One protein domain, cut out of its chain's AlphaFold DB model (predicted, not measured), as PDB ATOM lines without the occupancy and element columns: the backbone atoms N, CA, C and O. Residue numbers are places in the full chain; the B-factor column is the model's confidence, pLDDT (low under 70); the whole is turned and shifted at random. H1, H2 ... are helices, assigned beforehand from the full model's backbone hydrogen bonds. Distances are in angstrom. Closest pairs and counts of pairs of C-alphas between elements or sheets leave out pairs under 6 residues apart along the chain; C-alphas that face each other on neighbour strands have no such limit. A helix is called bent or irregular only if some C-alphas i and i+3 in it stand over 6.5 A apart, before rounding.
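Overview. This is residues 2 to 89 of the 155 residues of an uncharacterized protein of Aquimarina brevivitae (UniProt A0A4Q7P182). Helix H1 runs through the middle; the hairpin of H2 and H3 packs on one side of it, H4 on the other. H1, H2 and H3 form an up-and-down bundle, each running against the one before. The printed part, all helix, has 88 residues with H1 to H4 in order; it is compact, radius of gyration of the C-alphas 12.9 A, spans 38 by 26 by 21 A.

Along the chain. H1, residues 6 to 27, 31.5 A, starts at C-alpha 6 (222.729, 177.848, 285.126) and is irregular: C-alphas 7 and 10 are 7.8 A apart. H2 is residues 37 to 47, 15.3 A; H3, 49 to 69, 31.4 A; H4, 72 to 84, 18.0 A, ending at C-alpha 84 (203.350, 174.415, 270.314).

Arrangement. H1, the hub, touches H3 at a steep tilt of 42 degrees, closest C-alphas Phe 16 and Leu 60, 5.8 A. H1 touches H4 with residues 15 to 22 alone, closest C-alphas Phe 22 and Leu 78, 6.9 A. H2 and H3, a hairpin, touch at 13 degrees, a shallow tilt, closest C-alphas Trp 44 and Ala 52, 4.9 A. H2 and H4 are apart. Every O i to N i+4 pair is within hydrogen-bond range in H4, 16 of 18 in H1, 6 of 7 in H2, 15 of 17 in H3.

Size, cuts and confidence. The farthest C-alphas, Glu 47 and Asp 73, are 38.4 A apart. The printed part has no cut, no long link and no residue under pLDDT 70.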
ATOM      1  N   ILE A   2     224.957 179.783 271.206       78.75
ATOM      2  CA  ILE A   2     223.984 179.652 272.288       78.75
ATOM      3  C   ILE A   2     224.739 179.685 273.618       78.75
ATOM      4  O   ILE A   2     225.636 178.879 273.866       78.75
ATOM      5  N   LYS A   3     224.429 180.680 274.453       84.31
ATOM      6  CA  LYS A   3     225.096 180.869 275.739       84.31
ATOM      7  C   LYS A   3     224.301 180.138 276.811       84.31
ATOM      8  O   LYS A   3     223.356 180.696 277.367       84.31
ATOM      9  N   ILE A   4     224.711 178.908 277.094       90.19
ATOM     10  CA  ILE A   4     224.122 178.085 278.151       90.19
ATOM     11  C   ILE A   4     224.803 178.407 279.480       90.19
ATOM     12  O   ILE A   4     226.029 178.430 279.591       90.19
ATOM     13  N   ASN A   5     223.995 178.703 280.486       90.94
ATOM     14  CA  ASN A   5     224.387 179.002 281.853       90.94
ATOM     15  C   ASN A   5     223.384 178.338 282.814       90.94
ATOM     16  O   ASN A   5     222.446 177.681 282.375       90.94
ATOM     17  N   LYS A   6     223.576 178.507 284.124       90.81
ATOM     18  CA  LYS A   6     222.729 177.848 285.126       90.81
ATOM     19  C   LYS A   6     221.242 178.191 284.988       90.81
ATOM     20  O   LYS A   6     220.404 177.311 285.123       90.81
ATOM     21  N   SER A   7     220.908 179.453 284.708       93.00
ATOM     22  CA  SER A   7     219.517 179.921 284.709       93.00
ATOM     23  C   SER A   7     218.729 179.529 283.462       93.00
ATOM     24  O   SER A   7     217.506 179.602 283.480       93.00
ATOM     25  N   ASN A   8     219.401 179.115 282.383       94.12
ATOM     26  CA  ASN A   8     218.753 178.698 281.138       94.12
ATOM     27  C   ASN A   8     219.083 177.255 280.723       94.12
ATOM     28  O   ASN A   8     218.713 176.842 279.626       94.12
ATOM     29  N   TYR A   9     219.766 176.494 281.582       95.56
ATOM     30  CA  TYR A   9     220.192 175.131 281.286       95.56
ATOM     31  C   TYR A   9     219.007 174.214 280.961       95.56
ATOM     32  O   TYR A   9     218.951 173.667 279.864       95.56
ATOM     33  N   GLU A  10     218.019 174.130 281.858       96.31
ATOM     34  CA  GLU A  10     216.832 173.279 281.671       96.31
ATOM     35  C   GLU A  10     216.027 173.665 280.425       96.31
ATOM     36  O   GLU A  10     215.561 172.805 279.684       96.31
ATOM     37  N   PHE A  11     215.939 174.965 280.129       96.19
ATOM     38  CA  PHE A  11     215.283 175.451 278.917       96.19
ATOM     39  C   PHE A  11     215.943 174.893 277.648       96.19
ATOM     40  O   PHE A  11     215.262 174.426 276.737       96.19
ATOM     41  N   TYR A  12     217.275 174.921 277.584       96.69
ATOM     42  CA  TYR A  12     218.011 174.397 276.436       96.69
ATOM     43  C   TYR A  12     218.059 172.867 276.408       96.69
ATOM     44  O   TYR A  12     218.049 172.287 275.323       96.69
ATOM     45  N   LYS A  13     218.053 172.210 277.569       97.44
ATOM     46  CA  LYS A  13     217.962 170.751 277.682       97.44
ATOM     47  C   LYS A  13     216.648 170.222 277.116       97.44
ATOM     48  O   LYS A  13     216.657 169.212 276.415       97.44
ATOM     49  N   GLU A  14     215.542 170.916 277.361       97.62
ATOM     50  CA  GLU A  14     214.242 170.527 276.814       97.62
ATOM     51  C   GLU A  14     214.208 170.687 275.287       97.62
ATOM     52  O   GLU A  14     213.786 169.776 274.581       97.62
ATOM     53  N   ILE A  15     214.755 171.789 274.753       97.00
ATOM     54  CA  ILE A  15     214.913 171.967 273.299       97.00
ATOM     55  C   ILE A  15     215.749 170.829 272.700       97.00
ATOM     56  O   ILE A  15     215.355 170.247 271.691       97.00
ATOM     57  N   PHE A  16     216.883 170.497 273.322       97.31
ATOM     58  CA  PHE A  16     217.752 169.408 272.874       97.31
ATOM     59  C   PHE A  16     217.028 168.060 272.875       97.31
ATOM     60  O   PHE A  16     217.108 167.315 271.904       97.31
ATOM     61  N   THR A  17     216.267 167.785 273.935       97.44
ATOM     62  CA  THR A  17     215.475 166.559 274.073       97.44
ATOM     63  C   THR A  17     214.417 166.459 272.977       97.44
ATOM     64  O   THR A  17     214.314 165.419 272.336       97.44
ATOM     65  N   ILE A  18     213.693 167.547 272.692       97.06
ATOM     66  CA  ILE A  18     212.685 167.584 271.620       97.06
ATOM     67  C   ILE A  18     213.313 167.292 270.255       97.06
ATOM     68  O   ILE A  18     212.739 166.531 269.476       97.06
ATOM     69  N   ILE A  19     214.468 167.895 269.957       96.62
ATOM     70  CA  ILE A  19     215.160 167.676 268.681       96.62
ATOM     71  C   ILE A  19     215.628 166.220 268.578       96.62
ATOM     72  O   ILE A  19     215.327 165.564 267.586       96.62
ATOM     73  N   TRP A  20     216.269 165.687 269.622       96.50
ATOM     74  CA  TRP A  20     216.729 164.299 269.639       96.50
ATOM     75  C   TRP A  20     215.582 163.292 269.490       96.50
ATOM     76  O   TRP A  20     215.669 162.372 268.683       96.50
ATOM     77  N   GLU A  21     214.494 163.446 270.249       96.12
ATOM     78  CA  GLU A  21     213.343 162.539 270.164       96.12
ATOM     79  C   GLU A  21     212.713 162.557 268.769       96.12
ATOM     80  O   GLU A  21     212.289 161.514 268.260       96.12
ATOM     81  N   PHE A  22     212.681 163.732 268.137       96.12
ATOM     82  CA  PHE A  22     212.248 163.873 266.758       96.12
ATOM     83  C   PHE A  22     213.184 163.119 265.808       96.12
ATOM     84  O   PHE A  22     212.718 162.271 265.055       96.12
ATOM     85  N   GLU A  23     214.492 163.364 265.860       93.62
ATOM     86  CA  GLU A  23     215.485 162.700 265.001       93.62
ATOM     87  C   GLU A  23     215.478 161.172 265.181       93.62
ATOM     88  O   GLU A  23     215.420 160.429 264.197       93.62
ATOM     89  N   ALA A  24     215.437 160.695 266.427       94.25
ATOM     90  CA  ALA A  24     215.396 159.275 266.766       94.25
ATOM     91  C   ALA A  24     214.171 158.565 266.165       94.25
ATOM     92  O   ALA A  24     214.303 157.456 265.641       94.25
ATOM     93  N   LYS A  25     212.998 159.220 266.161       93.62
ATOM     94  CA  LYS A  25     211.773 158.704 265.522       93.62
ATOM     95  C   LYS A  25     212.000 158.397 264.037       93.62
ATOM     96  O   LYS A  25     211.608 157.324 263.581       93.62
ATOM     97  N   TYR A  26     212.642 159.292 263.280       89.88
ATOM     98  CA  TYR A  26     212.888 159.076 261.842       89.88
ATOM     99  C   TYR A  26     214.036 158.110 261.575       89.88
ATOM    100  O   TYR A  26     213.970 157.330 260.626       89.88
ATOM    101  N   ALA A  27     215.046 158.101 262.444       91.19
ATOM    102  CA  ALA A  27     216.134 157.134 262.389       91.19
ATOM    103  C   ALA A  27     215.710 155.715 262.821       91.19
ATOM    104  O   ALA A  27     216.510 154.786 262.724       91.19
ATOM    105  N   LYS A  28     214.463 155.527 263.291       93.88
ATOM    106  CA  LYS A  28     213.956 154.273 263.882       93.88
ATOM    107  C   LYS A  28     214.830 153.787 265.044       93.88
ATOM    108  O   LYS A  28     215.034 152.589 265.228       93.88
ATOM    109  N   MET A  29     215.350 154.735 265.816       93.62
ATOM    110  CA  MET A  29     216.162 154.490 267.001       93.62
ATOM    111  C   MET A  29     215.305 154.627 268.256       93.62
ATOM    112  O   MET A  29     214.358 155.413 268.289       93.62
ATOM    113  N   ASP A  30     215.656 153.892 269.310       94.38
ATOM    114  CA  ASP A  30     215.065 154.124 270.625       94.38
ATOM    115  C   ASP A  30     215.600 155.454 271.196       94.38
ATOM    116  O   ASP A  30     216.796 155.545 271.504       94.38
ATOM    117  N   PRO A  31     214.755 156.489 271.386       93.06
ATOM    118  CA  PRO A  31     215.202 157.760 271.954       93.06
ATOM    119  C   PRO A  31     215.707 157.618 273.400       93.06
ATOM    120  O   PRO A  31     216.399 158.509 273.903       93.06
ATOM    121  N   LYS A  32     215.379 156.508 274.074       93.19
ATOM    122  CA  LYS A  32     215.735 156.211 275.465       93.19
ATOM    123  C   LYS A  32     216.868 155.197 275.603       93.19
ATOM    124  O   LYS A  32     217.172 154.829 276.738       93.19
ATOM    125  N   ALA A  33     217.511 154.795 274.506       92.69
ATOM    126  CA  ALA A  33     218.684 153.932 274.557       92.69
ATOM    127  C   ALA A  33     219.747 154.500 275.514       92.69
ATOM    128  O   ALA A  33     219.882 155.716 275.650       92.69
ATOM    129  N   GLU A  34     220.527 153.646 276.174       91.50
ATOM    130  CA  GLU A  34     221.546 154.087 277.143       91.50
ATOM    131  C   GLU A  34     222.562 155.060 276.520       91.50
ATOM    132  O   GLU A  34     222.944 156.052 277.138       91.50
ATOM    133  N   PHE A  35     222.914 154.827 275.255       89.81
ATOM    134  CA  PHE A  35     223.800 155.676 274.460       89.81
ATOM    135  C   PHE A  35     223.104 156.900 273.842       89.81
ATOM    136  O   PHE A  35     223.728 157.621 273.062       89.81
ATOM    137  N   SER A  36     221.820 157.147 274.133       94.56
ATOM    138  CA  SER A  36     221.127 158.312 273.588       94.56
ATOM    139  C   SER A  36     221.790 159.601 274.085       94.56
ATOM    140  O   SER A  36     222.149 159.685 275.264       94.56
ATOM    141  N   PRO A  37     221.938 160.639 273.243       95.00
ATOM    142  CA  PRO A  37     222.571 161.890 273.653       95.00
ATOM    143  C   PRO A  37     221.931 162.525 274.897       95.00
ATOM    144  O   PRO A  37     222.627 163.115 275.723       95.00
ATOM    145  N   VAL A  38     220.618 162.353 275.087       96.00
ATOM    146  CA  VAL A  38     219.900 162.807 276.291       96.00
ATOM    147  C   VAL A  38     220.323 162.018 277.536       96.00
ATOM    148  O   VAL A  38     220.501 162.610 278.600       96.00
ATOM    149  N   ASN A  39     220.511 160.701 277.434       95.62
ATOM    150  CA  ASN A  39     220.982 159.884 278.554       95.62
ATOM    151  C   ASN A  39     222.466 160.114 278.861       95.62
ATOM    152  O   ASN A  39     222.830 160.221 280.032       95.62
ATOM    153  N   VAL A  40     223.302 160.295 277.835       95.81
ATOM    154  CA  VAL A  40     224.700 160.719 278.003       95.81
ATOM    155  C   VAL A  40     224.764 162.055 278.746       95.81
ATOM    156  O   VAL A  40     225.494 162.178 279.730       95.81
ATOM    157  N   LEU A  41     223.933 163.031 278.360       97.00
ATOM    158  CA  LEU A  41     223.850 164.315 279.052       97.00
ATOM    159  C   LEU A  41     223.444 164.154 280.526       97.00
ATOM    160  O   LEU A  41     224.061 164.765 281.395       97.00
ATOM    161  N   ARG A  42     222.462 163.293 280.829       95.88
ATOM    162  CA  ARG A  42     222.057 162.980 282.215       95.88
ATOM    163  C   ARG A  42     223.182 162.363 283.043       95.88
ATOM    164  O   ARG A  42     223.220 162.559 284.255       95.88
ATOM    165  N   ASN A  43     224.084 161.603 282.429       95.69
ATOM    166  CA  ASN A  43     225.250 161.075 283.133       95.69
ATOM    167  C   ASN A  43     226.255 162.194 283.434       95.69
ATOM    168  O   ASN A  43     226.675 162.335 284.580       95.69
ATOM    169  N   TRP A  44     226.525 163.080 282.472       96.81
ATOM    170  CA  TRP A  44     227.364 164.259 282.709       96.81
ATOM    171  C   TRP A  44     226.795 165.220 283.758       96.81
ATOM    172  O   TRP A  44     227.566 165.846 284.480       96.81
ATOM    173  N   GLU A  45     225.470 165.317 283.896       96.69
ATOM    174  CA  GLU A  45     224.815 166.078 284.972       96.69
ATOM    175  C   GLU A  45     225.174 165.564 286.368       96.69
ATOM    176  O   GLU A  45     225.323 166.365 287.290       96.69
ATOM    177  N   LYS A  46     225.342 164.245 286.521       96.69
ATOM    178  CA  LYS A  46     225.751 163.617 287.787       96.69
ATOM    179  C   LYS A  46     227.238 163.822 288.070       96.69
ATOM    180  O   LYS A  46     227.627 163.904 289.228       96.69
ATOM    181  N   GLU A  47     228.056 163.883 287.023       95.88
ATOM    182  CA  GLU A  47     229.505 164.053 287.143       95.88
ATOM    183  C   GLU A  47     229.896 165.504 287.441       95.88
ATOM    184  O   GLU A  47     230.661 165.777 288.365       95.88
ATOM    185  N   SER A  48     229.408 166.455 286.639       96.50
ATOM    186  CA  SER A  48     229.763 167.865 286.777       96.50
ATOM    187  C   SER A  48     228.813 168.775 286.012       96.50
ATOM    188  O   SER A  48     228.669 168.686 284.793       96.50
ATOM    189  N   GLU A  49     228.290 169.788 286.701       94.06
ATOM    190  CA  GLU A  49     227.478 170.841 286.084       94.06
ATOM    191  C   GLU A  49     228.220 171.553 284.933       94.06
ATOM    192  O   GLU A  49     227.624 171.963 283.937       94.06
ATOM    193  N   SER A  50     229.546 171.708 285.042       94.31
ATOM    194  CA  SER A  50     230.344 172.325 283.977       94.31
ATOM    195  C   SER A  50     230.450 171.435 282.744       94.31
ATOM    196  O   SER A  50     230.374 171.945 281.623       94.31
ATOM    197  N   LEU A  51     230.609 170.126 282.948       95.44
ATOM    198  CA  LEU A  51     230.648 169.151 281.865       95.44
ATOM    199  C   LEU A  51     229.287 169.073 281.169       95.44
ATOM    200  O   LEU A  51     229.234 169.195 279.951       95.44
ATOM    201  N   ALA A  52     228.198 169.001 281.935       96.81
ATOM    202  CA  ALA A  52     226.836 168.973 281.413       96.81
ATOM    203  C   ALA A  52     226.507 170.206 280.556       96.81
ATOM    204  O   ALA A  52     226.042 170.077 279.426       96.81
ATOM    205  N   ARG A  53     226.832 171.421 281.026       95.56
ATOM    206  CA  ARG A  53     226.636 172.648 280.229       95.56
ATOM    207  C   ARG A  53     227.448 172.646 278.937       95.56
ATOM    208  O   ARG A  53     226.948 173.111 277.914       95.56
ATOM    209  N   LYS A  54     228.699 172.169 278.987       93.25
ATOM    210  CA  LYS A  54     229.539 172.038 277.791       93.25
ATOM    211  C   LYS A  54     228.907 171.035 276.828       93.25
ATOM    212  O   LYS A  54     228.654 171.394 275.687       93.25
ATOM    213  N   GLY A  55     228.578 169.841 277.311       94.94
ATOM    214  CA  GLY A  55     227.956 168.772 276.537       94.94
ATOM    215  C   GLY A  55     226.653 169.192 275.866       94.94
ATOM    216  O   GLY A  55     226.517 169.035 274.659       94.94
ATOM    217  N   LEU A  56     225.737 169.815 276.612       96.50
ATOM    218  CA  LEU A  56     224.475 170.322 276.071       96.50
ATOM    219  C   LEU A  56     224.698 171.368 274.973       96.50
ATOM    220  O   LEU A  56     223.983 171.382 273.975       96.50
ATOM    221  N   ARG A  57     225.687 172.253 275.141       93.44
ATOM    222  CA  ARG A  57     225.999 173.276 274.140       93.44
ATOM    223  C   ARG A  57     226.525 172.660 272.846       93.44
ATOM    224  O   ARG A  57     226.088 173.088 271.782       93.44
ATOM    225  N   GLU A  58     227.447 171.702 272.939       91.31
ATOM    226  CA  GLU A  58     227.971 171.006 271.759       91.31
ATOM    227  C   GLU A  58     226.864 170.183 271.083       91.31
ATOM    228  O   GLU A  58     226.617 170.372 269.899       91.31
ATOM    229  N   GLY A  59     226.107 169.384 271.847       93.94
ATOM    230  CA  GLY A  59     225.007 168.575 271.314       93.94
ATOM    231  C   GLY A  59     223.935 169.411 270.612       93.94
ATOM    232  O   GLY A  59     223.518 169.077 269.509       93.94
ATOM    233  N   LEU A  60     223.537 170.551 271.190       93.56
ATOM    234  CA  LEU A  60     222.611 171.471 270.524       93.56
ATOM    235  C   LEU A  60     223.182 172.061 269.241       93.56
ATOM    236  O   LEU A  60     222.430 172.242 268.288       93.56
ATOM    237  N   ARG A  61     224.470 172.420 269.214       89.94
ATOM    238  CA  ARG A  61     225.092 172.933 267.989       89.94
ATOM    239  C   ARG A  61     225.024 171.871 266.900       89.94
ATOM    240  O   ARG A  61     224.544 172.180 265.815       89.94
ATOM    241  N   ASP A  62     225.460 170.660 267.214       89.38
ATOM    242  CA  ASP A  62     225.576 169.576 266.246       89.38
ATOM    243  C   ASP A  62     224.186 169.177 265.713       89.38
ATOM    244  O   ASP A  62     223.989 169.140 264.498       89.38
ATOM    245  N   SER A  63     223.183 169.029 266.592       92.50
ATOM    246  CA  SER A  63     221.790 168.816 266.176       92.50
ATOM    247  C   SER A  63     221.284 169.953 265.283       92.50
ATOM    248  O   SER A  63     220.772 169.708 264.196       92.50
ATOM    249  N   LEU A  64     221.459 171.221 265.685       91.81
ATOM    250  CA  LEU A  64     220.961 172.369 264.914       91.81
ATOM    251  C   LEU A  64     221.652 172.544 263.555       91.81
ATOM    252  O   LEU A  64     221.000 173.017 262.621       91.81
ATOM    253  N   THR A  65     222.935 172.194 263.435       87.19
ATOM    254  CA  THR A  65     223.619 172.116 262.137       87.19
ATOM    255  C   THR A  65     222.987 171.017 261.284       87.19
ATOM    256  O   THR A  65     222.620 171.291 260.139       87.19
ATOM    257  N   GLY A  66     222.820 169.808 261.833       88.00
ATOM    258  CA  GLY A  66     222.261 168.654 261.117       88.00
ATOM    259  C   GLY A  66     220.841 168.883 260.594       88.00
ATOM    260  O   GLY A  66     220.458 168.349 259.554       88.00
ATOM    261  N   LEU A  67     220.076 169.784 261.226       89.81
ATOM    262  CA  LEU A  67     218.751 170.172 260.740       89.81
ATOM    263  C   LEU A  67     218.745 170.744 259.320       89.81
ATOM    264  O   LEU A  67     217.677 170.801 258.712       89.81
ATOM    265  N   LYS A  68     219.881 171.187 258.767       84.81
ATOM    266  CA  LYS A  68     219.942 171.660 257.376       84.81
ATOM    267  C   LYS A  68     219.582 170.554 256.376       84.81
ATOM    268  O   LYS A  68     218.924 170.866 255.384       84.81
ATOM    269  N   ASP A  69     219.898 169.303 256.700       86.75
ATOM    270  CA  ASP A  69     219.730 168.144 255.819       86.75
ATOM    271  C   ASP A  69     218.319 167.537 255.918       86.75
ATOM    272  O   ASP A  69     217.934 166.689 255.114       86.75
ATOM    273  N   LEU A  70     217.502 167.997 256.874       90.50
ATOM    274  CA  LEU A  70     216.122 167.537 257.003       90.50
ATOM    275  C   LEU A  70     215.252 168.016 255.819       90.50
ATOM    276  O   LEU A  70     215.292 169.202 255.461       90.50
ATOM    277  N   PRO A  71     214.385 167.149 255.269       92.62
ATOM    278  CA  PRO A  71     213.313 167.544 254.359       92.62
ATOM    279  C   PRO A  71     212.413 168.660 254.920       92.62
ATOM    280  O   PRO A  71     212.249 168.811 256.133       92.62
ATOM    281  N   ASN A  72     211.829 169.480 254.038       92.44
ATOM    282  CA  ASN A  72     211.065 170.673 254.433       92.44
ATOM    283  C   ASN A  72     209.791 170.357 255.237       92.44
ATOM    284  O   ASN A  72     209.424 171.115 256.139       92.44
ATOM    285  N   ASP A  73     209.126 169.249 254.931       94.62
ATOM    286  CA  ASP A  73     207.992 168.715 255.685       94.62
ATOM    287  C   ASP A  73     208.407 168.348 257.117       94.62
ATOM    288  O   ASP A  73     207.772 168.805 258.071       94.62
ATOM    289  N   LEU A  74     209.538 167.656 257.289       95.88
ATOM    290  CA  LEU A  74     210.063 167.303 258.612       95.88
ATOM    291  C   LEU A  74     210.532 168.532 259.402       95.88
ATOM    292  O   LEU A  74     210.249 168.649 260.595       95.88
ATOM    293  N   LYS A  75     211.181 169.501 258.744       95.19
ATOM    294  CA  LYS A  75     211.505 170.803 259.356       95.19
ATOM    295  C   LYS A  75     210.247 171.513 259.858       95.19
ATOM    296  O   LYS A  75     210.262 172.102 260.937       95.19
ATOM    297  N   THR A  76     209.162 171.457 259.088       96.19
ATOM    298  CA  THR A  76     207.879 172.064 259.463       96.19
ATOM    299  C   THR A  76     207.269 171.350 260.669       96.19
ATOM    300  O   THR A  76     206.846 172.015 261.615       96.19
ATOM    301  N   GLU A  77     207.287 170.015 260.691       97.19
ATOM    302  CA  GLU A  77     206.803 169.216 261.824       97.19
ATOM    303  C   GLU A  77     207.584 169.525 263.111       97.19
ATOM    304  O   GLU A  77     206.980 169.864 264.133       97.19
ATOM    305  N   LEU A  78     208.920 169.503 263.058       96.88
ATOM    306  CA  LEU A  78     209.769 169.826 264.207       96.88
ATOM    307  C   LEU A  78     209.549 171.270 264.688       96.88
ATOM    308  O   LEU A  78     209.447 171.522 265.890       96.88
ATOM    309  N   ASN A  79     209.417 172.226 263.766       97.12
ATOM    310  CA  ASN A  79     209.119 173.613 264.111       97.12
ATOM    311  C   ASN A  79     207.761 173.760 264.823       97.12
ATOM    312  O   ASN A  79     207.647 174.520 265.789       97.12
ATOM    313  N   ASN A  80     206.740 173.026 264.386       97.12
ATOM    314  CA  ASN A  80     205.428 173.029 265.033       97.12
ATOM    315  C   ASN A  80     205.487 172.379 266.426       97.12
ATOM    316  O   ASN A  80     204.880 172.888 267.370       97.12
ATOM    317  N   ASN A  81     206.271 171.310 266.596       96.00
ATOM    318  CA  ASN A  81     206.492 170.677 267.900       96.00
ATOM    319  C   ASN A  81     207.147 171.655 268.896       96.00
ATOM    320  O   ASN A  81     206.643 171.855 270.000       96.00
ATOM    321  N   LEU A  82     208.203 172.359 268.480       95.94
ATOM    322  CA  LEU A  82     208.858 173.372 269.316       95.94
ATOM    323  C   LEU A  82     207.912 174.525 269.677       95.94
ATOM    324  O   LEU A  82     207.762 174.870 270.850       95.94
ATOM    325  N   THR A  83     207.244 175.113 268.685       95.81
ATOM    326  CA  THR A  83     206.414 176.310 268.902       95.81
ATOM    327  C   THR A  83     205.133 176.014 269.685       95.81
ATOM    328  O   THR A  83     204.753 176.821 270.534       95.81
ATOM    329  N   SER A  84     204.506 174.845 269.502       96.12
ATOM    330  CA  SER A  84     203.350 174.415 270.314       96.12
ATOM    331  C   SER A  84     203.697 174.238 271.797       96.12
ATOM    332  O   SER A  84     202.875 174.526 272.667       96.12
ATOM    333  N   LYS A  85     204.948 173.869 272.099       94.88
ATOM    334  CA  LYS A  85     205.511 173.814 273.457       94.88
ATOM    335  C   LYS A  85     206.078 175.158 273.946       94.88
ATOM    336  O   LYS A  85     206.712 175.208 274.995       94.88
ATOM    337  N   LYS A  86     205.823 176.258 273.224       94.50
ATOM    338  CA  LYS A  86     206.292 177.627 273.521       94.50
ATOM    339  C   LYS A  86     207.819 177.805 273.468       94.50
ATOM    340  O   LYS A  86     208.345 178.753 274.052       94.50
ATOM    341  N   PHE A  87     208.531 176.940 272.746       94.00
ATOM    342  CA  PHE A  87     209.951 177.130 272.447       94.00
ATOM    343  C   PHE A  87     210.161 177.998 271.195       94.00
ATOM    344  O   PHE A  87     209.246 178.150 270.378       94.00
ATOM    345  N   PRO A  88     211.362 178.586 271.016       92.38
ATOM    346  CA  PRO A  88     211.691 179.339 269.815       92.38
ATOM    347  C   PRO A  88     211.577 178.479 268.554       92.38
ATOM    348  O   PRO A  88     211.866 177.284 268.568       92.38
ATOM    349  N   SER A  89     211.205 179.112 267.442       93.00
ATOM    350  CA  SER A  89     211.145 178.453 266.135       93.00
ATOM    351  C   SER A  89     212.521 177.972 265.672       93.00
ATOM    352  O   SER A  89     213.557 178.523 266.065       93.00
TER     353      SER A  89